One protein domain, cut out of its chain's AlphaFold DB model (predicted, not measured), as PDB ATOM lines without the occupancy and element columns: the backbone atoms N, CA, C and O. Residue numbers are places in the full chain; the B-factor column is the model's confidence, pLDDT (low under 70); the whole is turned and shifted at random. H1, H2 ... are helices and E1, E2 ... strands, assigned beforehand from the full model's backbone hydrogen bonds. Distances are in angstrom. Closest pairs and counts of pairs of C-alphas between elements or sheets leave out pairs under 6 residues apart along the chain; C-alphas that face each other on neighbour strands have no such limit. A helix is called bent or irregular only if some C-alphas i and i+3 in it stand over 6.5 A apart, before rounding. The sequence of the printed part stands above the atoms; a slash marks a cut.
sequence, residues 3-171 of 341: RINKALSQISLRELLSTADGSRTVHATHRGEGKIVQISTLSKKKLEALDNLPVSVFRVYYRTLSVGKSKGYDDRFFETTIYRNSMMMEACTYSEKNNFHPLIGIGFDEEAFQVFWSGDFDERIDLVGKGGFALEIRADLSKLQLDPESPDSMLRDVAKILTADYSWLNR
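This is residues 3 to 171 of the 341 residues of an uncharacterized protein of Pseudomonas sp. J237 (UniProt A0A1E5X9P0). A short two-stranded antiparallel ribbon, E1 and E2, lies in the middle, and two long helices, H1 and H4, run side by side in opposite ways over one face of it. H7 crosses H4, H5 and H6 lie on the E1 side, H3 meets the first residues of H1, and the long helix H8 runs past the side away from H1 and H4. The printed part has 169 residues, with eight named helices and two named strands in the order H1 H2 H3 E1 H4 H5 H6 H7 E2 H8; the class is mostly helix. It is compact, with a radius of gyration of the C-alphas of 16.1 A, yet elongated in outline, spanning 53 by 32 by 30 A.

E1, residues 58 to 62, begins at C-alpha 58 (123.923, 165.567, 131.634) and measures 13.3 A; E2, residues 133 to 137, measures 13.8 A. H1, residues 4 to 21, begins at C-alpha 4 (124.576, 158.748, 126.029) and measures 27.9 A; it is irregular, with C-alphas 18 and 21 being 7.1 A apart. H4, residues 75 to 97, measures 32.5 A. The shorter helices are H2, residues 33 to 40, H3, 44 to 52, H5, 102 to 105, H6, 110 to 118, and H7, 121 to 129. H8, residues 151 to 171, measures 30.2 A and ends at C-alpha 171 (117.022, 170.426, 147.951).

E1 and E2 are antiparallel neighbours at 149 degrees; N 59 and O 136 are 2.8 A apart and N 134 and O 61 2.9 A, within hydrogen-bond range. The closest C-alphas of H1 and E1 are those of Leu 8 and Phe 58, 6.3 A. H1 touches the hub, H4, at a shallow tilt of 12 degrees, opposite ways, closest at the C-alphas of Ile 11 and Met 87, 6.3 A. H4 touches H7 with residues 77 to 85 alone, about perpendicular at 77 degrees; the C-alphas of Thr 81 and Gly 129 are closest, 5.1 A. H4 and H6 only just touch, with 3 pairs of C-alphas within 8 A, closest at Cys 92 and Phe 113, 7.6 A. H4 and H5 touch only at the corner, at the C-alphas of Ser 95 and Pro 102, 5.6 A. H1 and H3 touch only at their ends, at the C-alphas of Asn 5 and Asp 51, 5.1 A. H2 is near H1, and H8 is near H3. H5 and H8 are close but not clearly touching, closest at the C-alphas of Ile 104 and Leu 162, 7.4 A. Every O i to N i+4 pair is within hydrogen-bond range in H2, H3, H4, H6, H7 and H8, and 12 of 14 in H1; H5 is too short for such a pair.

The two C-alphas farthest apart are those of Lys 71 and Glu 149, 53.6 A. The links H1 to H2, E1 to H4 and E2 to H8 are long. The printed part has no cut. Its mean pLDDT is 78.3, and residues 11 to 37, 67 to 73, 76 and 79 to 80 are under 70.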
ATOM      1  N   ARG A   3     126.268 155.500 123.411       71.75
ATOM      2  CA  ARG A   3     127.071 156.541 124.094       71.75
ATOM      3  C   ARG A   3     126.212 157.757 124.470       71.75
ATOM      4  O   ARG A   3     126.115 158.702 123.689       71.75
ATOM      5  N   ILE A   4     125.544 157.711 125.626       73.56
ATOM      6  CA  ILE A   4     124.576 158.748 126.029       73.56
ATOM      7  C   ILE A   4     125.218 160.105 126.273       73.56
ATOM      8  O   ILE A   4     124.675 161.127 125.868       73.56
ATOM      9  N   ASN A   5     126.384 160.106 126.920       81.06
ATOM     10  CA  ASN A   5     127.054 161.334 127.312       81.06
ATOM     11  C   ASN A   5     127.499 162.106 126.077       81.06
ATOM     12  O   ASN A   5     127.219 163.295 125.995       81.06
ATOM     13  N   LYS A   6     128.057 161.438 125.064       79.12
ATOM     14  CA  LYS A   6     128.341 162.037 123.758       79.12
ATOM     15  C   LYS A   6     127.123 162.679 123.110       79.12
ATOM     16  O   LYS A   6     127.225 163.818 122.661       79.12
ATOM     17  N   ALA A   7     125.998 161.966 123.054       73.69
ATOM     18  CA  ALA A   7     124.774 162.488 122.451       73.69
ATOM     19  C   ALA A   7     124.299 163.744 123.199       73.69
ATOM     20  O   ALA A   7     124.161 164.805 122.595       73.69
ATOM     21  N   LEU A   8     124.178 163.666 124.529       76.25
ATOM     22  CA  LEU A   8     123.762 164.794 125.368       76.25
ATOM     23  C   LEU A   8     124.779 165.954 125.374       76.25
ATOM     24  O   LEU A   8     124.378 167.112 125.432       76.25
ATOM     25  N   SER A   9     126.076 165.683 125.203       74.44
ATOM     26  CA  SER A   9     127.107 166.723 125.031       74.44
ATOM     27  C   SER A   9     126.933 167.481 123.718       74.44
ATOM     28  O   SER A   9     126.994 168.707 123.693       74.44
ATOM     29  N   GLN A  10     126.728 166.760 122.609       71.12
ATOM     30  CA  GLN A  10     126.494 167.368 121.295       71.12
ATOM     31  C   GLN A  10     125.220 168.209 121.303       71.12
ATOM     32  O   GLN A  10     125.188 169.297 120.729       71.12
ATOM     33  N   ILE A  11     124.201 167.710 121.997       67.00
ATOM     34  CA  ILE A  11     122.951 168.398 122.289       67.00
ATOM     35  C   ILE A  11     123.232 169.730 123.001       67.00
ATOM     36  O   ILE A  11     122.889 170.783 122.463       67.00
ATOM     37  N   SER A  12     123.928 169.709 124.143       66.88
ATOM     38  CA  SER A  12     124.255 170.921 124.907       66.88
ATOM     39  C   SER A  12     125.119 171.917 124.125       66.88
ATOM     40  O   SER A  12     124.886 173.120 124.193       66.88
ATOM     41  N   LEU A  13     126.099 171.445 123.347       65.38
ATOM     42  CA  LEU A  13     126.961 172.315 122.540       65.38
ATOM     43  C   LEU A  13     126.189 173.034 121.430       65.38
ATOM     44  O   LEU A  13     126.377 174.228 121.218       65.38
ATOM     45  N   ARG A  14     125.311 172.322 120.721       63.56
ATOM     46  CA  ARG A  14     124.491 172.928 119.665       63.56
ATOM     47  C   ARG A  14     123.470 173.910 120.239       63.56
ATOM     48  O   ARG A  14     123.229 174.942 119.622       63.56
ATOM     49  N   GLU A  15     122.927 173.635 121.427       60.12
ATOM     50  CA  GLU A  15     122.073 174.587 122.144       60.12
ATOM     51  C   GLU A  15     122.826 175.894 122.437       60.12
ATOM     52  O   GLU A  15     122.345 176.959 122.051       60.12
ATOM     53  N   LEU A  16     124.032 175.816 123.013       59.88
ATOM     54  CA  LEU A  16     124.874 176.989 123.297       59.88
ATOM     55  C   LEU A  16     125.155 177.831 122.044       59.88
ATOM     56  O   LEU A  16     125.033 179.056 122.078       59.88
ATOM     57  N   LEU A  17     125.488 177.180 120.925       60.50
ATOM     58  CA  LEU A  17     125.753 177.860 119.653       60.50
ATOM     59  C   LEU A  17     124.492 178.516 119.068       60.50
ATOM     60  O   LEU A  17     124.582 179.597 118.494       60.50
ATOM     61  N   SER A  18     123.317 177.903 119.247       56.84
ATOM     62  CA  SER A  18     122.038 178.463 118.783       56.84
ATOM     63  C   SER A  18     121.593 179.703 119.570       56.84
ATOM     64  O   SER A  18     120.893 180.560 119.038       56.84
ATOM     65  N   THR A  19     122.008 179.823 120.837       52.59
ATOM     66  CA  THR A  19     121.590 180.908 121.742       52.59
ATOM     67  C   THR A  19     122.372 182.214 121.600       52.59
ATOM     68  O   THR A  19     121.979 183.199 122.221       52.59
ATOM     69  N   ALA A  20     123.423 182.267 120.776       51.38
ATOM     70  CA  ALA A  20     124.244 183.472 120.598       51.38
ATOM     71  C   ALA A  20     123.464 184.702 120.071       51.38
ATOM     72  O   ALA A  20     123.894 185.824 120.308       51.38
ATOM     73  N   ASP A  21     122.287 184.502 119.462       48.62
ATOM     74  CA  ASP A  21     121.409 185.573 118.954       48.62
ATOM     75  C   ASP A  21     120.031 185.669 119.655       48.62
ATOM     76  O   ASP A  21     119.245 186.566 119.350       48.62
ATOM     77  N   GLY A  22     119.679 184.755 120.571       45.41
ATOM     78  CA  GLY A  22     118.288 184.532 121.004       45.41
ATOM     79  C   GLY A  22     118.122 184.379 122.516       45.41
ATOM     80  O   GLY A  22     118.152 183.279 123.065       45.41
ATOM     81  N   SER A  23     117.920 185.504 123.191       43.47
ATOM     82  CA  SER A  23     117.712 185.645 124.638       43.47
ATOM     83  C   SER A  23     116.449 184.932 125.170       43.47
ATOM     84  O   SER A  23     115.354 185.185 124.674       43.47
ATOM     85  N   ARG A  24     116.625 184.100 126.223       43.19
ATOM     86  CA  ARG A  24     115.853 184.011 127.505       43.19
ATOM     87  C   ARG A  24     115.417 182.652 128.057       43.19
ATOM     88  O   ARG A  24     115.105 182.605 129.246       43.19
ATOM     89  N   THR A  25     115.455 181.533 127.339       44.09
ATOM     90  CA  THR A  25     114.956 180.259 127.914       44.09
ATOM     91  C   THR A  25     115.986 179.382 128.619       44.09
ATOM     92  O   THR A  25     115.643 178.289 129.065       44.09
ATOM     93  N   VAL A  26     117.205 179.867 128.875       43.19
ATOM     94  CA  VAL A  26     118.228 179.063 129.569       43.19
ATOM     95  C   VAL A  26     118.973 179.817 130.676       43.19
ATOM     96  O   VAL A  26     120.144 179.594 130.904       43.19
ATOM     97  N   HIS A  27     118.318 180.653 131.481       38.25
ATOM     98  CA  HIS A  27     118.991 181.325 132.618       38.25
ATOM     99  C   HIS A  27     119.390 180.412 133.813       38.25
ATOM    100  O   HIS A  27     119.507 180.869 134.945       38.25
ATOM    101  N   ALA A  28     119.685 179.131 133.564       41.62
ATOM    102  CA  ALA A  28     120.418 178.252 134.481       41.62
ATOM    103  C   ALA A  28     121.686 177.623 133.851       41.62
ATOM    104  O   ALA A  28     122.451 176.981 134.570       41.62
ATOM    105  N   THR A  29     121.974 177.838 132.553       43.84
ATOM    106  CA  THR A  29     123.199 177.321 131.897       43.84
ATOM    107  C   THR A  29     124.496 177.930 132.428       43.84
ATOM    108  O   THR A  29     125.550 177.320 132.271       43.84
ATOM    109  N   HIS A  30     124.458 179.052 133.152       44.31
ATOM    110  CA  HIS A  30     125.677 179.727 133.624       44.31
ATOM    111  C   HIS A  30     126.423 179.032 134.778       44.31
ATOM    112  O   HIS A  30     127.545 179.416 135.095       44.31
ATOM    113  N   ARG A  31     125.878 177.968 135.392       47.28
ATOM    114  CA  ARG A  31     126.687 177.059 136.243       47.28
ATOM    115  C   ARG A  31     127.266 175.870 135.468       47.28
ATOM    116  O   ARG A  31     128.167 175.196 135.965       47.28
ATOM    117  N   GLY A  32     126.753 175.616 134.264       50.03
ATOM    118  CA  GLY A  32     127.155 174.527 133.377       50.03
ATOM    119  C   GLY A  32     128.284 174.897 132.418       50.03
ATOM    120  O   GLY A  32     129.069 174.017 132.093       50.03
ATOM    121  N   GLU A  33     128.434 176.164 132.018       54.84
ATOM    122  CA  GLU A  33     129.476 176.608 131.069       54.84
ATOM    123  C   GLU A  33     130.887 176.206 131.519       54.84
ATOM    124  O   GLU A  33     131.603 175.533 130.779       54.84
ATOM    125  N   GLY A  34     131.254 176.492 132.774       57.78
ATOM    126  CA  GLY A  34     132.541 176.059 133.330       57.78
ATOM    127  C   GLY A  34     132.711 174.534 133.354       57.78
ATOM    128  O   GLY A  34     133.808 174.030 133.133       57.78
ATOM    129  N   LYS A  35     131.624 173.777 133.551       67.31
ATOM    130  CA  LYS A  35     131.648 172.304 133.538       67.31
ATOM    131  C   LYS A  35     131.723 171.735 132.119       67.31
ATOM    132  O   LYS A  35     132.409 170.747 131.893       67.31
ATOM    133  N   ILE A  36     131.074 172.361 131.141       66.88
ATOM    134  CA  ILE A  36     131.178 171.983 129.726       66.88
ATOM    135  C   ILE A  36     132.607 172.234 129.230       66.88
ATOM    136  O   ILE A  36     133.191 171.361 128.585       66.88
ATOM    137  N   VAL A  37     133.217 173.362 129.615       65.12
ATOM    138  CA  VAL A  37     134.645 173.613 129.376       65.12
ATOM    139  C   VAL A  37     135.494 172.512 130.017       65.12
ATOM    140  O   VAL A  37     136.362 171.964 129.345       65.12
ATOM    141  N   GLN A  38     135.205 172.081 131.250       71.31
ATOM    142  CA  GLN A  38     135.926 170.960 131.872       71.31
ATOM    143  C   GLN A  38     135.832 169.660 131.055       71.31
ATOM    144  O   GLN A  38     136.842 168.973 130.919       71.31
ATOM    145  N   ILE A  39     134.684 169.337 130.447       76.88
ATOM    146  CA  ILE A  39     134.572 168.165 129.553       76.88
ATOM    147  C   ILE A  39     135.525 168.301 128.365       76.88
ATOM    148  O   ILE A  39     136.215 167.341 128.032       76.88
ATOM    149  N   SER A  40     135.618 169.491 127.764       71.81
ATOM    150  CA  SER A  40     136.531 169.734 126.636       71.81
ATOM    151  C   SER A  40     138.013 169.566 126.999       71.81
ATOM    152  O   SER A  40     138.829 169.293 126.125       71.81
ATOM    153  N   THR A  41     138.353 169.671 128.290       78.62
ATOM    154  CA  THR A  41     139.720 169.455 128.794       78.62
ATOM    155  C   THR A  41     140.046 167.988 129.094       78.62
ATOM    156  O   THR A  41     141.196 167.663 129.391       78.62
ATOM    157  N   LEU A  42     139.063 167.080 129.034       83.44
ATOM    158  CA  LEU A  42     139.296 165.658 129.271       83.44
ATOM    159  C   LEU A  42     140.086 165.032 128.115       83.44
ATOM    160  O   LEU A  42     139.856 165.314 126.940       83.44
ATOM    161  N   SER A  43     140.990 164.109 128.447       88.00
ATOM    162  CA  SER A  43     141.680 163.311 127.432       88.00
ATOM    163  C   SER A  43     140.697 162.410 126.678       88.00
ATOM    164  O   SER A  43     139.654 162.024 127.207       88.00
ATOM    165  N   LYS A  44     141.063 161.988 125.462       88.00
ATOM    166  CA  LYS A  44     140.250 161.061 124.657       88.00
ATOM    167  C   LYS A  44     139.851 159.794 125.434       88.00
ATOM    168  O   LYS A  44     138.684 159.423 125.407       88.00
ATOM    169  N   LYS A  45     140.789 159.185 126.177       89.31
ATOM    170  CA  LYS A  45     140.526 157.996 127.016       89.31
ATOM    171  C   LYS A  45     139.466 158.290 128.087       89.31
ATOM    172  O   LYS A  45     138.546 157.498 128.263       89.31
ATOM    173  N   LYS A  46     139.547 159.445 128.760       90.19
ATOM    174  CA  LYS A  46     138.557 159.853 129.774       90.19
ATOM    175  C   LYS A  46     137.193 160.190 129.173       90.19
ATOM    176  O   LYS A  46     136.180 159.882 129.789       90.19
ATOM    177  N   LEU A  47     137.151 160.778 127.978       87.94
ATOM    178  CA  LEU A  47     135.899 161.012 127.249       87.94
ATOM    179  C   LEU A  47     135.223 159.697 126.848       87.94
ATOM    180  O   LEU A  47     134.017 159.551 127.013       87.94
ATOM    181  N   GLU A  48     135.995 158.719 126.377       88.94
ATOM    182  CA  GLU A  48     135.477 157.383 126.067       88.94
ATOM    183  C   GLU A  48     134.977 156.661 127.325       88.94
ATOM    184  O   GLU A  48     133.927 156.024 127.287       88.94
ATOM    185  N   ALA A  49     135.674 156.804 128.456       91.25
ATOM    186  CA  ALA A  49     135.212 156.281 129.738       91.25
ATOM    187  C   ALA A  49     133.909 156.957 130.196       91.25
ATOM    188  O   ALA A  49     132.951 156.266 130.532       91.25
ATOM    189  N   LEU A  50     133.826 158.290 130.128       91.25
ATOM    190  CA  LEU A  50     132.606 159.048 130.420       91.25
ATOM    191  C   LEU A  50     131.427 158.568 129.557       91.25
ATOM    192  O   LEU A  50     130.323 158.369 130.062       91.25
ATOM    193  N   ASP A  51     131.662 158.327 128.269       88.44
ATOM    194  CA  ASP A  51     130.667 157.798 127.330       88.44
ATOM    195  C   ASP A  51     130.180 156.384 127.656       88.44
ATOM    196  O   ASP A  51     129.066 156.023 127.265       88.44
ATOM    197  N   ASN A  52     130.998 155.598 128.356       88.69
ATOM    198  CA  ASN A  52     130.691 154.228 128.748       88.69
ATOM    199  C   ASN A  52     129.955 154.134 130.094       88.69
ATOM    200  O   ASN A  52     129.525 153.041 130.465       88.69
ATOM    201  N   LEU A  53     129.782 155.240 130.827       92.12
ATOM    202  CA  LEU A  53     128.987 155.226 132.053       92.12
ATOM    203  C   LEU A  53     127.506 154.920 131.740       92.12
ATOM    204  O   LEU A  53     126.930 155.535 130.841       92.12
ATOM    205  N   PRO A  54     126.848 154.035 132.517       90.25
ATOM    206  CA  PRO A  54     125.434 153.688 132.333       90.25
ATOM    207  C   PRO A  54     124.460 154.773 132.821       90.25
ATOM    208  O   PRO A  54     123.246 154.593 132.758       90.25
ATOM    209  N   VAL A  55     124.980 155.892 133.330       91.69
ATOM    210  CA  VAL A  55     124.217 157.074 133.736       91.69
ATOM    211  C   VAL A  55     124.842 158.305 133.094       91.69
ATOM    212  O   VAL A  55     126.068 158.395 132.959       91.69
ATOM    213  N   SER A  56     124.016 159.267 132.695       89.88
ATOM    214  CA  SER A  56     124.527 160.502 132.117       89.88
ATOM    215  C   SER A  56     124.921 161.523 133.176       89.88
ATOM    216  O   SER A  56     124.204 161.720 134.154       89.88
ATOM    217  N   VAL A  57     126.028 162.232 132.940       88.69
ATOM    218  CA  VAL A  57     126.366 163.450 133.694       88.69
ATOM    219  C   VAL A  57     125.484 164.637 133.307       88.69
ATOM    220  O   VAL A  57     125.339 165.568 134.100       88.69
ATOM    221  N   PHE A  58     124.889 164.594 132.114       85.62
ATOM    222  CA  PHE A  58     123.923 165.567 131.634       85.62
ATOM    223  C   PHE A  58     122.544 165.149 132.119       85.62
ATOM    224  O   PHE A  58     122.044 164.076 131.777       85.62
ATOM    225  N   ARG A  59     121.942 165.988 132.954       86.12
ATOM    226  CA  ARG A  59     120.615 165.752 133.502       86.12
ATOM    227  C   ARG A  59     119.605 166.630 132.787       86.12
ATOM    228  O   ARG A  59     119.758 167.851 132.764       86.12
ATOM    229  N   VAL A  60     118.593 165.994 132.214       81.75
ATOM    230  CA  VAL A  60     117.432 166.656 131.622       81.75
ATOM    231  C   VAL A  60     116.405 166.839 132.728       81.75
ATOM    232  O   VAL A  60     115.992 165.860 133.340       81.75
ATOM    233  N   TYR A  61     116.000 168.074 133.004       80.75
ATOM    234  CA  TYR A  61     114.989 168.353 134.017       80.75
ATOM    235  C   TYR A  61     113.949 169.342 133.515       80.75
ATOM    236  O   TYR A  61     114.238 170.232 132.714       80.75
ATOM    237  N   TYR A  62     112.729 169.202 134.020       80.75
ATOM    238  CA  TYR A  62     111.650 170.129 133.727       80.75
ATOM    239  C   TYR A  62     111.626 171.275 134.744       80.75
ATOM    240  O   TYR A  62     111.752 171.095 135.959       80.75
ATOM    241  N   ARG A  63     111.440 172.493 134.245       78.00
ATOM    242  CA  ARG A  63     111.160 173.679 135.053       78.00
ATOM    243  C   ARG A  63     109.681 173.750 135.395       78.00
ATOM    244  O   ARG A  63     109.360 173.953 136.564       78.00
ATOM    245  N   THR A  64     108.826 173.542 134.395       80.75
ATOM    246  CA  THR A  64     107.362 173.588 134.485       80.75
ATOM    247  C   THR A  64     106.734 172.624 133.476       80.75
ATOM    248  O   THR A  64     107.263 172.471 132.377       80.75
ATOM    249  N   LEU A  65     105.618 171.992 133.854       79.25
ATOM    250  CA  LEU A  65     104.776 171.178 132.961       79.25
ATOM    251  C   LEU A  65     103.564 171.955 132.430       79.25
ATOM    252  O   LEU A  65     102.866 171.487 131.540       79.25
ATOM    253  N   SER A  66     103.314 173.157 132.953       77.81
ATOM    254  CA  SER A  66     102.189 174.001 132.563       77.81
ATOM    255  C   SER A  66     102.683 175.158 131.700       77.81
ATOM    256  O   SER A  66     102.933 176.267 132.188       77.81
ATOM    257  N   VAL A  67     102.852 174.897 130.409       69.31
ATOM    258  CA  VAL A  67     103.101 175.944 129.416       69.31
ATOM    259  C   VAL A  67     101.782 176.281 128.718       69.31
ATOM    260  O   VAL A  67     101.020 175.396 128.347       69.31
ATOM    261  N   GLY A  68     101.453 177.569 128.585       69.00
ATOM    262  CA  GLY A  68     100.289 177.976 127.786       69.00
ATOM    263  C   GLY A  68     100.496 177.660 126.299       69.00
ATOM    264  O   GLY A  68     101.613 177.343 125.900       69.00
ATOM    265  N   LYS A  69      99.471 177.837 125.457       68.50
ATOM    266  CA  LYS A  69      99.591 177.684 123.991       68.50
ATOM    267  C   LYS A  69     100.289 178.878 123.347       68.50
ATOM    268  O   LYS A  69     100.063 180.018 123.764       68.50
ATOM    269  N   SER A  70     101.187 178.662 122.386       63.41
ATOM    270  CA  SER A  70     101.823 179.769 121.656       63.41
ATOM    271  C   SER A  70     100.878 180.377 120.623       63.41
ATOM    272  O   SER A  70     100.167 179.673 119.913       63.41
ATOM    273  N   LYS A  71     100.870 181.711 120.537       58.94
ATOM    274  CA  LYS A  71     100.141 182.468 119.510       58.94
ATOM    275  C   LYS A  71     101.121 182.871 118.409       58.94
ATOM    276  O   LYS A  71     101.500 184.031 118.319       58.94
ATOM    277  N   GLY A  72     101.548 181.892 117.619       60.25
ATOM    278  CA  GLY A  72     102.466 182.092 116.498       60.25
ATOM    279  C   GLY A  72     103.905 181.701 116.823       60.25
ATOM    280  O   GLY A  72     104.454 182.074 117.860       60.25
ATOM    281  N   TYR A  73     104.491 180.933 115.912       65.81
ATOM    282  CA  TYR A  73     105.908 180.609 115.877       65.81
ATOM    283  C   TYR A  73     106.475 181.327 114.655       65.81
ATOM    284  O   TYR A  73     105.983 181.098 113.553       65.81
ATOM    285  N   ASP A  74     107.444 182.226 114.833       72.88
ATOM    286  CA  ASP A  74     108.231 182.668 113.679       72.88
ATOM    287  C   ASP A  74     109.107 181.503 113.177       72.88
ATOM    288  O   ASP A  74     109.372 180.552 113.922       72.88
ATOM    289  N   ASP A  75     109.532 181.542 111.911       73.19
ATOM    290  CA  ASP A  75     110.249 180.422 111.278       73.19
ATOM    291  C   ASP A  75     111.536 180.045 112.037       73.19
ATOM    292  O   ASP A  75     111.869 178.866 112.166       73.19
ATOM    293  N   ARG A  76     112.230 181.033 112.621       68.06
ATOM    294  CA  ARG A  76     113.480 180.833 113.372       68.06
ATOM    295  C   ARG A  76     113.227 180.179 114.732       68.06
ATOM    296  O   ARG A  76     113.981 179.297 115.161       68.06
ATOM    297  N   PHE A  77     112.164 180.586 115.418       70.94
ATOM    298  CA  PHE A  77     111.683 179.972 116.647       70.94
ATOM    299  C   PHE A  77     111.249 178.534 116.377       70.94
ATOM    300  O   PHE A  77     111.607 177.633 117.140       70.94
ATOM    301  N   PHE A  78     110.509 178.305 115.293       70.38
ATOM    302  CA  PHE A  78     110.030 176.984 114.907       70.38
ATOM    303  C   PHE A  78     111.195 176.034 114.608       70.38
ATOM    304  O   PHE A  78     111.259 174.952 115.192       70.38
ATOM    305  N   GLU A  79     112.173 176.467 113.807       69.00
ATOM    306  CA  GLU A  79     113.381 175.692 113.499       69.00
ATOM    307  C   GLU A  79     114.166 175.330 114.773       69.00
ATOM    308  O   GLU A  79     114.476 174.160 115.019       69.00
ATOM    309  N   THR A  80     114.404 176.313 115.646       69.06
ATOM    310  CA  THR A  80     115.103 176.103 116.926       69.06
ATOM    311  C   THR A  80     114.335 175.141 117.838       69.06
ATOM    312  O   THR A  80     114.929 174.310 118.531       69.06
ATOM    313  N   THR A  81     113.006 175.224 117.845       73.38
ATOM    314  CA  THR A  81     112.158 174.415 118.728       73.38
ATOM    315  C   THR A  81     112.008 172.982 118.229       73.38
ATOM    316  O   THR A  81     112.096 172.057 119.037       73.38
ATOM    317  N   ILE A  82     111.890 172.761 116.915       76.44
ATOM    318  CA  ILE A  82     111.950 171.419 116.312       76.44
ATOM    319  C   ILE A  82     113.276 170.751 116.640       76.44
ATOM    320  O   ILE A  82     113.310 169.574 117.016       76.44
ATOM    321  N   TYR A  83     114.364 171.504 116.503       71.56
ATOM    322  CA  TYR A  83     115.692 171.005 116.801       71.56
ATOM    323  C   TYR A  83     115.780 170.537 118.263       71.56
ATOM    324  O   TYR A  83     116.105 169.376 118.522       71.56
ATOM    325  N   ARG A  84     115.364 171.377 119.220       74.38
ATOM    326  CA  ARG A  84     115.324 171.023 120.650       74.38
ATOM    327  C   ARG A  84     114.381 169.856 120.966       74.38
ATOM    328  O   ARG A  84     114.730 168.996 121.773       74.38
ATOM    329  N   ASN A  85     113.219 169.782 120.318       80.69
ATOM    330  CA  ASN A  85     112.284 168.666 120.482       80.69
ATOM    331  C   ASN A  85     112.919 167.341 120.030       80.69
ATOM    332  O   ASN A  85     112.884 166.346 120.752       80.69
ATOM    333  N   SER A  86     113.595 167.350 118.880       77.56
ATOM    334  CA  SER A  86     114.303 166.179 118.351       77.56
ATOM    335  C   SER A  86     115.386 165.679 119.316       77.56
ATOM    336  O   SER A  86     115.530 164.475 119.524       77.56
ATOM    337  N   MET A  87     116.106 166.599 119.963       74.75
ATOM    338  CA  MET A  87     117.129 166.274 120.964       74.75
ATOM    339  C   MET A  87     116.534 165.606 122.209       74.75
ATOM    340  O   MET A  87     117.050 164.596 122.689       74.75
ATOM    341  N   MET A  88     115.431 166.152 122.727       80.12
ATOM    342  CA  MET A  88     114.720 165.593 123.880       80.12
ATOM    343  C   MET A  88     114.145 164.207 123.567       80.12
ATOM    344  O   MET A  88     114.253 163.289 124.383       80.12
ATOM    345  N   MET A  89     113.614 164.021 122.356       82.69
ATOM    346  CA  MET A  89     113.168 162.719 121.862       82.69
ATOM    347  C   MET A  89     114.311 161.705 121.783       82.69
ATOM    348  O   MET A  89     114.124 160.549 122.168       82.69
ATOM    349  N   GLU A  90     115.505 162.109 121.340       78.50
ATOM    350  CA  GLU A  90     116.682 161.234 121.320       78.50
ATOM    351  C   GLU A  90     117.097 160.805 122.737       78.50
ATOM    352  O   GLU A  90     117.348 159.618 122.972       78.50
ATOM    353  N   ALA A  91     117.099 161.737 123.697       78.88
ATOM    354  CA  ALA A  91     117.388 161.451 125.102       78.88
ATOM    355  C   ALA A  91     116.383 160.457 125.710       78.88
ATOM    356  O   ALA A  91     116.779 159.477 126.347       78.88
ATOM    357  N   CYS A  92     115.087 160.654 125.459       79.94
ATOM    358  CA  CYS A  92     114.036 159.755 125.939       79.94
ATOM    359  C   CYS A  92     114.140 158.366 125.296       79.94
ATOM    360  O   CYS A  92     114.179 157.353 125.998       79.94
ATOM    361  N   THR A  93     114.322 158.323 123.973       80.69
ATOM    362  CA  THR A  93     114.534 157.081 123.211       80.69
ATOM    363  C   THR A  93     115.749 156.310 123.726       80.69
ATOM    364  O   THR A  93     115.767 155.076 123.722       80.69
ATOM    365  N   TYR A  94     116.798 157.013 124.161       74.88
ATOM    366  CA  TYR A  94     117.941 156.371 124.789       74.88
ATOM    367  C   TYR A  94     117.543 155.666 126.087       74.88
ATOM    368  O   TYR A  94     117.932 154.509 126.278       74.88
ATOM    369  N   SER A  95     116.807 156.345 126.974       77.12
ATOM    370  CA  SER A  95     116.399 155.765 128.256       77.12
ATOM    371  C   SER A  95     115.619 154.468 128.051       77.12
ATOM    372  O   SER A  95     115.948 153.455 128.670       77.12
ATOM    373  N   GLU A  96     114.671 154.471 127.110       78.88
ATOM    374  CA  GLU A  96     113.893 153.286 126.748       78.88
ATOM    375  C   GLU A  96     114.773 152.160 126.197       78.88
ATOM    376  O   GLU A  96     114.757 151.043 126.707       78.88
ATOM    377  N   LYS A  97     115.611 152.443 125.188       79.00
ATOM    378  CA  LYS A  97     116.418 151.404 124.518       79.00
ATOM    379  C   LYS A  97     117.465 150.758 125.417       79.00
ATOM    380  O   LYS A  97     117.869 149.627 125.153       79.00
ATOM    381  N   ASN A  98     117.936 151.463 126.442       76.81
ATOM    382  CA  ASN A  98     118.887 150.909 127.405       76.81
ATOM    383  C   ASN A  98     118.180 150.339 128.649       76.81
ATOM    384  O   ASN A  98     118.855 149.859 129.557       76.81
ATOM    385  N   ASN A  99     116.840 150.329 128.669       85.44
ATOM    386  CA  ASN A  99     116.002 149.805 129.747       85.44
ATOM    387  C   ASN A  99     116.332 150.402 131.125       85.44
ATOM    388  O   ASN A  99     116.127 149.741 132.150       85.44
ATOM    389  N   PHE A 100     116.856 151.625 131.170       89.06
ATOM    390  CA  PHE A 100     117.083 152.337 132.422       89.06
ATOM    391  C   PHE A 100     115.855 153.168 132.766       89.06
ATOM    392  O   PHE A 100     115.179 153.702 131.888       89.06
ATOM    393  N   HIS A 101     115.587 153.293 134.062       91.56
ATOM    394  CA  HIS A 101     114.586 154.238 134.533       91.56
ATOM    395  C   HIS A 101     115.018 155.662 134.126       91.56
ATOM    396  O   HIS A 101     116.170 156.012 134.416       91.56
ATOM    397  N   PRO A 102     114.145 156.488 133.515       89.75
ATOM    398  CA  PRO A 102     114.497 157.835 133.045       89.75
ATOM    399  C   PRO A 102     115.193 158.692 134.104       89.75
ATOM    400  O   PRO A 102     116.253 159.272 133.842       89.75
ATOM    401  N   LEU A 103     114.682 158.652 135.338       90.12
ATOM    402  CA  LEU A 103     115.261 159.398 136.457       90.12
ATOM    403  C   LEU A 103     116.697 158.962 136.789       90.12
ATOM    404  O   LEU A 103     117.535 159.792 137.112       90.12
ATOM    405  N   ILE A 104     117.019 157.673 136.660       92.50
ATOM    406  CA  ILE A 104     118.366 157.156 136.942       92.50
ATOM    407  C   ILE A 104     119.309 157.435 135.764       92.50
ATOM    408  O   ILE A 104     120.414 157.960 135.946       92.50
ATOM    409  N   GLY A 105     118.862 157.111 134.548       89.69
ATOM    410  CA  GLY A 105     119.667 157.203 133.331       89.69
ATOM    411  C   GLY A 105     120.010 158.642 132.947       89.69
ATOM    412  O   GLY A 105     121.187 158.965 132.782       89.69
ATOM    413  N   ILE A 106     119.004 159.517 132.851       88.56
ATOM    414  CA  ILE A 106     119.136 160.896 132.340       88.56
ATOM    415  C   ILE A 106     118.645 161.978 133.307       88.56
ATOM    416  O   ILE A 106     118.665 163.153 132.953       88.56
ATOM    417  N   GLY A 107     118.239 161.626 134.530       86.31
ATOM    418  CA  GLY A 107     117.758 162.602 135.517       86.31
ATOM    419  C   GLY A 107     116.366 163.161 135.222       86.31
ATOM    420  O   GLY A 107     115.992 164.162 135.830       86.31
ATOM    421  N   PHE A 108     115.635 162.523 134.303       85.12
ATOM    422  CA  PHE A 108     114.292 162.917 133.890       85.12
ATOM    423  C   PHE A 108     113.272 162.176 134.764       85.12
ATOM    424  O   PHE A 108     113.198 160.951 134.708       85.12
ATOM    425  N   ASP A 109     112.541 162.874 135.627       81.81
ATOM    426  CA  ASP A 109     111.508 162.265 136.475       81.81
ATOM    427  C   ASP A 109     110.338 161.707 135.656       81.81
ATOM    428  O   ASP A 109     110.134 162.067 134.496       81.81
ATOM    429  N   GLU A 110     109.587 160.792 136.267       82.00
ATOM    430  CA  GLU A 110     108.589 159.982 135.575       82.00
ATOM    431  C   GLU A 110     107.419 160.819 135.063       82.00
ATOM    432  O   GLU A 110     107.032 160.661 133.912       82.00
ATOM    433  N   GLU A 111     106.895 161.745 135.866       84.25
ATOM    434  CA  GLU A 111     105.782 162.615 135.465       84.25
ATOM    435  C   GLU A 111     106.146 163.441 134.228       84.25
ATOM    436  O   GLU A 111     105.445 163.406 133.215       84.25
ATOM    437  N   ALA A 112     107.281 164.136 134.273       83.25
ATOM    438  CA  ALA A 112     107.711 164.968 133.165       83.25
ATOM    439  C   ALA A 112     108.099 164.146 131.924       83.25
ATOM    440  O   ALA A 112     107.824 164.570 130.798       83.25
ATOM    441  N   PHE A 113     108.679 162.957 132.120       85.75
ATOM    442  CA  PHE A 113     108.936 162.005 131.043       85.75
ATOM    443  C   PHE A 113     107.630 161.557 130.374       85.75
ATOM    444  O   PHE A 113     107.534 161.605 129.150       85.75
ATOM    445  N   GLN A 114     106.608 161.181 131.150       85.44
ATOM    446  CA  GLN A 114     105.312 160.741 130.623       85.44
ATOM    447  C   GLN A 114     104.579 161.868 129.895       85.44
ATOM    448  O   GLN A 114     104.086 161.647 128.791       85.44
ATOM    449  N   VAL A 115     104.544 163.081 130.458       85.81
ATOM    450  CA  VAL A 115     103.929 164.247 129.802       85.81
ATOM    451  C   VAL A 115     104.613 164.538 128.468       85.81
ATOM    452  O   VAL A 115     103.940 164.703 127.456       85.81
ATOM    453  N   PHE A 116     105.947 164.546 128.436       86.44
ATOM    454  CA  PHE A 116     106.677 164.791 127.195       86.44
ATOM    455  C   PHE A 116     106.466 163.673 126.167       86.44
ATOM    456  O   PHE A 116     106.311 163.951 124.982       86.44
ATOM    457  N   TRP A 117     106.475 162.413 126.604       84.12
ATOM    458  CA  TRP A 117     106.406 161.259 125.710       84.12
ATOM    459  C   TRP A 117     105.001 160.994 125.159       84.12
ATOM    460  O   TRP A 117     104.865 160.581 124.009       84.12
ATOM    461  N   SER A 118     103.966 161.236 125.968       86.00
ATOM    462  CA  SER A 118     102.561 161.083 125.565       86.00
ATOM    463  C   SER A 118     102.000 162.300 124.830       86.00
ATOM    464  O   SER A 118     101.025 162.148 124.095       86.00
ATOM    465  N   GLY A 119     102.618 163.473 125.004       84.88
ATOM    466  CA  GLY A 119     102.187 164.706 124.362       84.88
ATOM    467  C   GLY A 119     102.299 164.662 122.838       84.88
ATOM    468  O   GLY A 119     103.200 164.036 122.258       84.88
ATOM    469  N   ASP A 120     101.383 165.357 122.169       87.19
ATOM    470  CA  ASP A 120     101.412 165.466 120.714       87.19
ATOM    471  C   ASP A 120     102.599 166.325 120.227       87.19
ATOM    472  O   ASP A 120     103.500 166.718 120.979       87.19
ATOM    473  N   PHE A 121     102.720 166.510 118.911       84.38
ATOM    474  CA  PHE A 121     103.814 167.318 118.373       84.38
ATOM    475  C   PHE A 121     103.744 168.773 118.864       84.38
ATOM    476  O   PHE A 121     104.767 169.307 119.289       84.38
ATOM    477  N   ASP A 122     102.561 169.383 118.861       83.38
ATOM    478  CA  ASP A 122     102.376 170.795 119.196       83.38
ATOM    479  C   ASP A 122     102.614 171.053 120.689       83.38
ATOM    480  O   ASP A 122     103.303 172.009 121.044       83.38
ATOM    481  N   GLU A 123     102.143 170.163 121.562       85.12
ATOM    482  CA  GLU A 123     102.362 170.218 123.010       85.12
ATOM    483  C   GLU A 123     103.850 170.130 123.363       85.12
ATOM    484  O   GLU A 123     104.353 170.896 124.192       85.12
ATOM    485  N   ARG A 124     104.591 169.236 122.697       85.06
ATOM    486  CA  ARG A 124     106.044 169.130 122.880       85.06
ATOM    487  C   ARG A 124     106.769 170.380 122.401       85.06
ATOM    488  O   ARG A 124     107.688 170.841 123.082       85.06
ATOM    489  N   ILE A 125     106.369 170.934 121.258       83.38
ATOM    490  CA  ILE A 125     106.925 172.187 120.734       83.38
ATOM    491  C   ILE A 125     106.644 173.338 121.708       83.38
ATOM    492  O   ILE A 125     107.566 174.082 122.035       83.38
ATOM    493  N   ASP A 126     105.435 173.444 122.257       81.38
ATOM    494  CA  ASP A 126     105.092 174.455 123.263       81.38
ATOM    495  C   ASP A 126     105.950 174.305 124.534       81.38
ATOM    496  O   ASP A 126     106.522 175.288 125.024       81.38
ATOM    497  N   LEU A 127     106.101 173.078 125.050       80.62
ATOM    498  CA  LEU A 127     106.899 172.784 126.251       80.62
ATOM    499  C   LEU A 127     108.371 173.134 126.052       80.62
ATOM    500  O   LEU A 127     108.986 173.796 126.892       80.62
ATOM    501  N   VAL A 128     108.946 172.707 124.935       79.12
ATOM    502  CA  VAL A 128     110.363 172.909 124.638       79.12
ATOM    503  C   VAL A 128     110.650 174.366 124.268       79.12
ATOM    504  O   VAL A 128     111.600 174.961 124.783       79.12
ATOM    505  N   GLY A 129     109.819 174.967 123.418       74.06
ATOM    506  CA  GLY A 129     109.990 176.333 122.925       74.06
ATOM    507  C   GLY A 129     109.887 177.377 124.036       74.06
ATOM    508  O   GLY A 129     110.630 178.360 124.047       74.06
ATOM    509  N   LYS A 130     109.040 177.130 125.042       75.81
ATOM    510  CA  LYS A 130     108.862 178.020 126.205       75.81
ATOM    511  C   LYS A 130     109.817 177.731 127.360       75.81
ATOM    512  O   LYS A 130     109.699 178.341 128.420       75.81
ATOM    513  N   GLY A 131     110.793 176.845 127.155       70.00
ATOM    514  CA  GLY A 131     111.805 176.518 128.159       70.00
ATOM    515  C   GLY A 131     111.239 175.767 129.360       70.00
ATOM    516  O   GLY A 131     111.724 175.939 130.482       70.00
ATOM    517  N   GLY A 132     110.223 174.933 129.127       75.00
ATOM    518  CA  GLY A 132     109.719 173.967 130.095       75.00
ATOM    519  C   GLY A 132     110.783 172.947 130.505       75.00
ATOM    520  O   GLY A 132     110.712 172.437 131.617       75.00
ATOM    521  N   PHE A 133     111.817 172.732 129.685       76.12
ATOM    522  CA  PHE A 133     112.950 171.847 129.971       76.12
ATOM    523  C   PHE A 133     114.288 172.585 130.003       76.12
ATOM    524  O   PHE A 133     114.459 173.641 129.393       76.12
ATOM    525  N   ALA A 134     115.245 171.998 130.715       75.69
ATOM    526  CA  ALA A 134     116.625 172.446 130.766       75.69
ATOM    527  C   ALA A 134     117.590 171.268 130.953       75.69
ATOM    528  O   ALA A 134     117.237 170.220 131.498       75.69
ATOM    529  N   LEU A 135     118.831 171.477 130.517       76.56
ATOM    530  CA  LEU A 135     119.957 170.570 130.708       76.56
ATOM    531  C   LEU A 135     120.923 171.138 131.750       76.56
ATOM    532  O   LEU A 135     121.275 172.317 131.708       76.56
ATOM    533  N   GLU A 136     121.372 170.301 132.682       80.44
ATOM    534  CA  GLU A 136     122.337 170.687 133.714       80.44
ATOM    535  C   GLU A 136     123.325 169.552 134.013       80.44
ATOM    536  O   GLU A 136     122.970 168.375 134.010       80.44
ATOM    537  N   ILE A 137     124.571 169.906 134.343       84.38
ATOM    538  CA  ILE A 137     125.548 168.973 134.915       84.38
ATOM    539  C   ILE A 137     125.601 169.193 136.427       84.38
ATOM    540  O   ILE A 137     126.130 170.200 136.911       84.38
ATOM    541  N   ARG A 138     125.081 168.234 137.198       86.50
ATOM    542  CA  ARG A 138     124.986 168.333 138.669       86.50
ATOM    543  C   ARG A 138     126.268 167.890 139.370       86.50
ATOM    544  O   ARG A 138     126.713 168.547 140.308       86.50
ATOM    545  N   ALA A 139     126.901 166.831 138.868       88.06
ATOM    546  CA  ALA A 139     128.142 166.295 139.417       88.06
ATOM    547  C   ALA A 139     129.332 167.254 139.228       88.06
ATOM    548  O   ALA A 139     129.331 168.117 138.344       88.06
ATOM    549  N   ASP A 140     130.346 167.109 140.078       85.75
ATOM    550  CA  ASP A 140     131.642 167.767 139.918       85.75
ATOM    551  C   ASP A 140     132.550 166.878 139.064       85.75
ATOM    552  O   ASP A 140     132.991 165.814 139.506       85.75
ATOM    553  N   LEU A 141     132.799 167.309 137.828       85.06
ATOM    554  CA  LEU A 141     133.541 166.528 136.840       85.06
ATOM    555  C   LEU A 141     135.018 166.376 137.206       85.06
ATOM    556  O   LEU A 141     135.621 165.359 136.872       85.06
ATOM    557  N   SER A 142     135.585 167.341 137.937       83.50
ATOM    558  CA  SER A 142     136.982 167.288 138.384       83.50
ATOM    559  C   SER A 142     137.246 166.130 139.349       83.50
ATOM    560  O   SER A 142     138.371 165.648 139.463       83.50
ATOM    561  N   LYS A 143     136.193 165.650 140.020       87.06
ATOM    562  CA  LYS A 143     136.263 164.548 140.977       87.06
ATOM    563  C   LYS A 143     136.023 163.189 140.335       87.06
ATOM    564  O   LYS A 143     136.136 162.195 141.051       87.06
ATOM    565  N   LEU A 144     135.672 163.111 139.052       91.50
ATOM    566  CA  LEU A 144     135.475 161.831 138.370       91.50
ATOM    567  C   LEU A 144     136.828 161.233 137.968       91.50
ATOM    568  O   LEU A 144     137.701 161.928 137.441       91.50
ATOM    569  N   GLN A 145     137.013 159.942 138.230       93.50
ATOM    570  CA  GLN A 145     138.261 159.249 137.900       93.50
ATOM    571  C   GLN A 145     138.322 158.933 136.403       93.50
ATOM    572  O   GLN A 145     139.338 159.218 135.759       93.50
ATOM    573  N   LEU A 146     137.202 158.452 135.851       93.06
ATOM    574  CA  LEU A 146     136.999 158.094 134.448       93.06
ATOM    575  C   LEU A 146     138.064 157.112 133.956       93.06
ATOM    576  O   LEU A 146     138.693 157.321 132.917       93.06
ATOM    577  N   ASP A 147     138.280 156.063 134.746       94.12
ATOM    578  CA  ASP A 147     139.238 155.005 134.456       94.12
ATOM    579  C   ASP A 147     138.525 153.777 133.863       94.12
ATOM    580  O   ASP A 147     137.913 153.010 134.605       94.12
ATOM    581  N   PRO A 148     138.593 153.565 132.534       88.75
ATOM    582  CA  PRO A 148     137.870 152.481 131.876       88.75
ATOM    583  C   PRO A 148     138.443 151.091 132.188       88.75
ATOM    584  O   PRO A 148     137.798 150.096 131.866       88.75
ATOM    585  N   GLU A 149     139.638 151.008 132.776       92.00
ATOM    586  CA  GLU A 149     140.286 149.741 133.137       92.00
ATOM    587  C   GLU A 149     139.849 149.243 134.525       92.00
ATOM    588  O   GLU A 149     140.071 148.079 134.853       92.00
ATOM    589  N   SER A 150     139.178 150.090 135.316       94.50
ATOM    590  CA  SER A 150     138.728 149.777 136.672       94.50
ATOM    591  C   SER A 150     137.202 149.904 136.805       94.50
ATOM    592  O   SER A 150     136.676 151.011 136.987       94.50
ATOM    593  N   PRO A 151     136.457 148.779 136.771       94.50
ATOM    594  CA  PRO A 151     135.012 148.771 137.009       94.50
ATOM    595  C   PRO A 151     134.602 149.434 138.332       94.50
ATOM    596  O   PRO A 151     133.583 150.123 138.387       94.50
ATOM    597  N   ASP A 152     135.417 149.291 139.381       93.75
ATOM    598  CA  ASP A 152     135.172 149.902 140.690       93.75
ATOM    599  C   ASP A 152     135.326 151.426 140.660       93.75
ATOM    600  O   ASP A 152     134.522 152.149 141.262       93.75
ATOM    601  N   SER A 153     136.323 151.934 139.929       94.94
ATOM    602  CA  SER A 153     136.498 153.374 139.700       94.94
ATOM    603  C   SER A 153     135.306 153.945 138.931       94.94
ATOM    604  O   SER A 153     134.740 154.969 139.318       94.94
ATOM    605  N   MET A 154     134.846 153.233 137.898       95.88
ATOM    606  CA  MET A 154     133.661 153.619 137.129       95.88
ATOM    607  C   MET A 154     132.385 153.587 137.983       95.88
ATOM    608  O   MET A 154     131.554 154.490 137.888       95.88
ATOM    609  N   LEU A 155     132.229 152.604 138.875       96.88
ATOM    610  CA  LEU A 155     131.096 152.542 139.804       96.88
ATOM    611  C   LEU A 155     131.118 153.696 140.816       96.88
ATOM    612  O   LEU A 155     130.069 154.264 141.129       96.88
ATOM    613  N   ARG A 156     132.302 154.078 141.310       96.56
ATOM    614  CA  ARG A 156     132.487 155.269 142.155       96.56
ATOM    615  C   ARG A 156     132.051 156.541 141.429       96.56
ATOM    616  O   ARG A 156     131.422 157.399 142.051       96.56
ATOM    617  N   ASP A 157     132.334 156.655 140.136       96.56
ATOM    618  CA  ASP A 157     131.882 157.782 139.319       96.56
ATOM    619  C   ASP A 157     130.357 157.784 139.142       96.56
ATOM    620  O   ASP A 157     129.724 158.822 139.343       96.56
ATOM    621  N   VAL A 158     129.734 156.623 138.896       96.75
ATOM    622  CA  VAL A 158     128.264 156.489 138.894       96.75
ATOM    623  C   VAL A 158     127.664 156.933 140.233       96.75
ATOM    624  O   VAL A 158     126.705 157.707 140.256       96.75
ATOM    625  N   ALA A 159     128.241 156.499 141.355       97.12
ATOM    626  CA  ALA A 159     127.778 156.882 142.685       97.12
ATOM    627  C   ALA A 159     127.878 158.399 142.925       97.12
ATOM    628  O   ALA A 159     126.954 158.993 143.484       97.12
ATOM    629  N   LYS A 160     128.947 159.062 142.458       95.62
ATOM    630  CA  LYS A 160     129.081 160.531 142.525       95.62
ATOM    631  C   LYS A 160     128.000 161.248 141.719       95.62
ATOM    632  O   LYS A 160     127.459 162.252 142.175       95.62
ATOM    633  N   ILE A 161     127.662 160.727 140.542       95.19
ATOM    634  CA  ILE A 161     126.608 161.298 139.698       95.19
ATOM    635  C   ILE A 161     125.246 161.162 140.384       95.19
ATOM    636  O   ILE A 161     124.543 162.159 140.539       95.19
ATOM    637  N   LEU A 162     124.898 159.961 140.857       95.81
ATOM    638  CA  LEU A 162     123.609 159.699 141.510       95.81
ATOM    639  C   LEU A 162     123.453 160.440 142.844       95.81
ATOM    640  O   LEU A 162     122.376 160.944 143.144       95.81
ATOM    641  N   THR A 163     124.516 160.567 143.638       94.81
ATOM    642  CA  THR A 163     124.465 161.328 144.900       94.81
ATOM    643  C   THR A 163     124.320 162.831 144.678       94.81
ATOM    644  O   THR A 163     123.573 163.484 145.414       94.81
ATOM    645  N   ALA A 164     124.991 163.392 143.665       92.12
ATOM    646  CA  ALA A 164     124.802 164.789 143.275       92.12
ATOM    647  C   ALA A 164     123.361 165.042 142.808       92.12
ATOM    648  O   ALA A 164     122.765 166.066 143.142       92.12
ATOM    649  N   ASP A 165     122.803 164.080 142.077       91.38
ATOM    650  CA  ASP A 165     121.438 164.115 141.575       91.38
ATOM    651  C   ASP A 165     120.399 164.068 142.702       91.38
ATOM    652  O   ASP A 165     119.598 164.989 142.855       91.38
ATOM    653  N   TYR A 166     120.503 163.069 143.580       92.06
ATOM    654  CA  TYR A 166     119.692 162.963 144.791       92.06
ATOM    655  C   TYR A 166     119.754 164.242 145.640       92.06
ATOM    656  O   TYR A 166     118.723 164.771 146.048       92.06
ATOM    657  N   SER A 167     120.957 164.784 145.862       90.56
ATOM    658  CA  SER A 167     121.140 166.017 146.638       90.56
ATOM    659  C   SER A 167     120.423 167.210 146.007       90.56
ATOM    660  O   SER A 167     119.855 168.036 146.723       90.56
ATOM    661  N   TRP A 168     120.448 167.319 144.678       88.81
ATOM    662  CA  TRP A 168     119.746 168.373 143.950       88.81
ATOM    663  C   TRP A 168     118.228 168.192 144.036       88.81
ATOM    664  O   TRP A 168     117.532 169.153 144.362       88.81
ATOM    665  N   LEU A 169     117.716 166.979 143.808       87.88
ATOM    666  CA  LEU A 169     116.280 166.679 143.866       87.88
ATOM    667  C   LEU A 169     115.706 166.972 145.254       87.88
ATOM    668  O   LEU A 169     114.714 167.691 145.369       87.88
ATOM    669  N   ASN A 170     116.392 166.498 146.299       87.00
ATOM    670  CA  ASN A 170     115.990 166.698 147.686       87.00
ATOM    671  C   ASN A 170     115.962 168.189 148.071       87.00
ATOM    672  O   ASN A 170     115.001 168.661 148.668       87.00
ATOM    673  N   ARG A 171     116.977 168.974 147.673       87.75
ATOM    674  CA  ARG A 171     117.022 170.426 147.951       87.75
ATOM    675  C   ARG A 171     115.940 171.221 147.225       87.75
ATOM    676  O   ARG A 171     115.507 172.246 147.738       87.75
TER     677      ARG A 171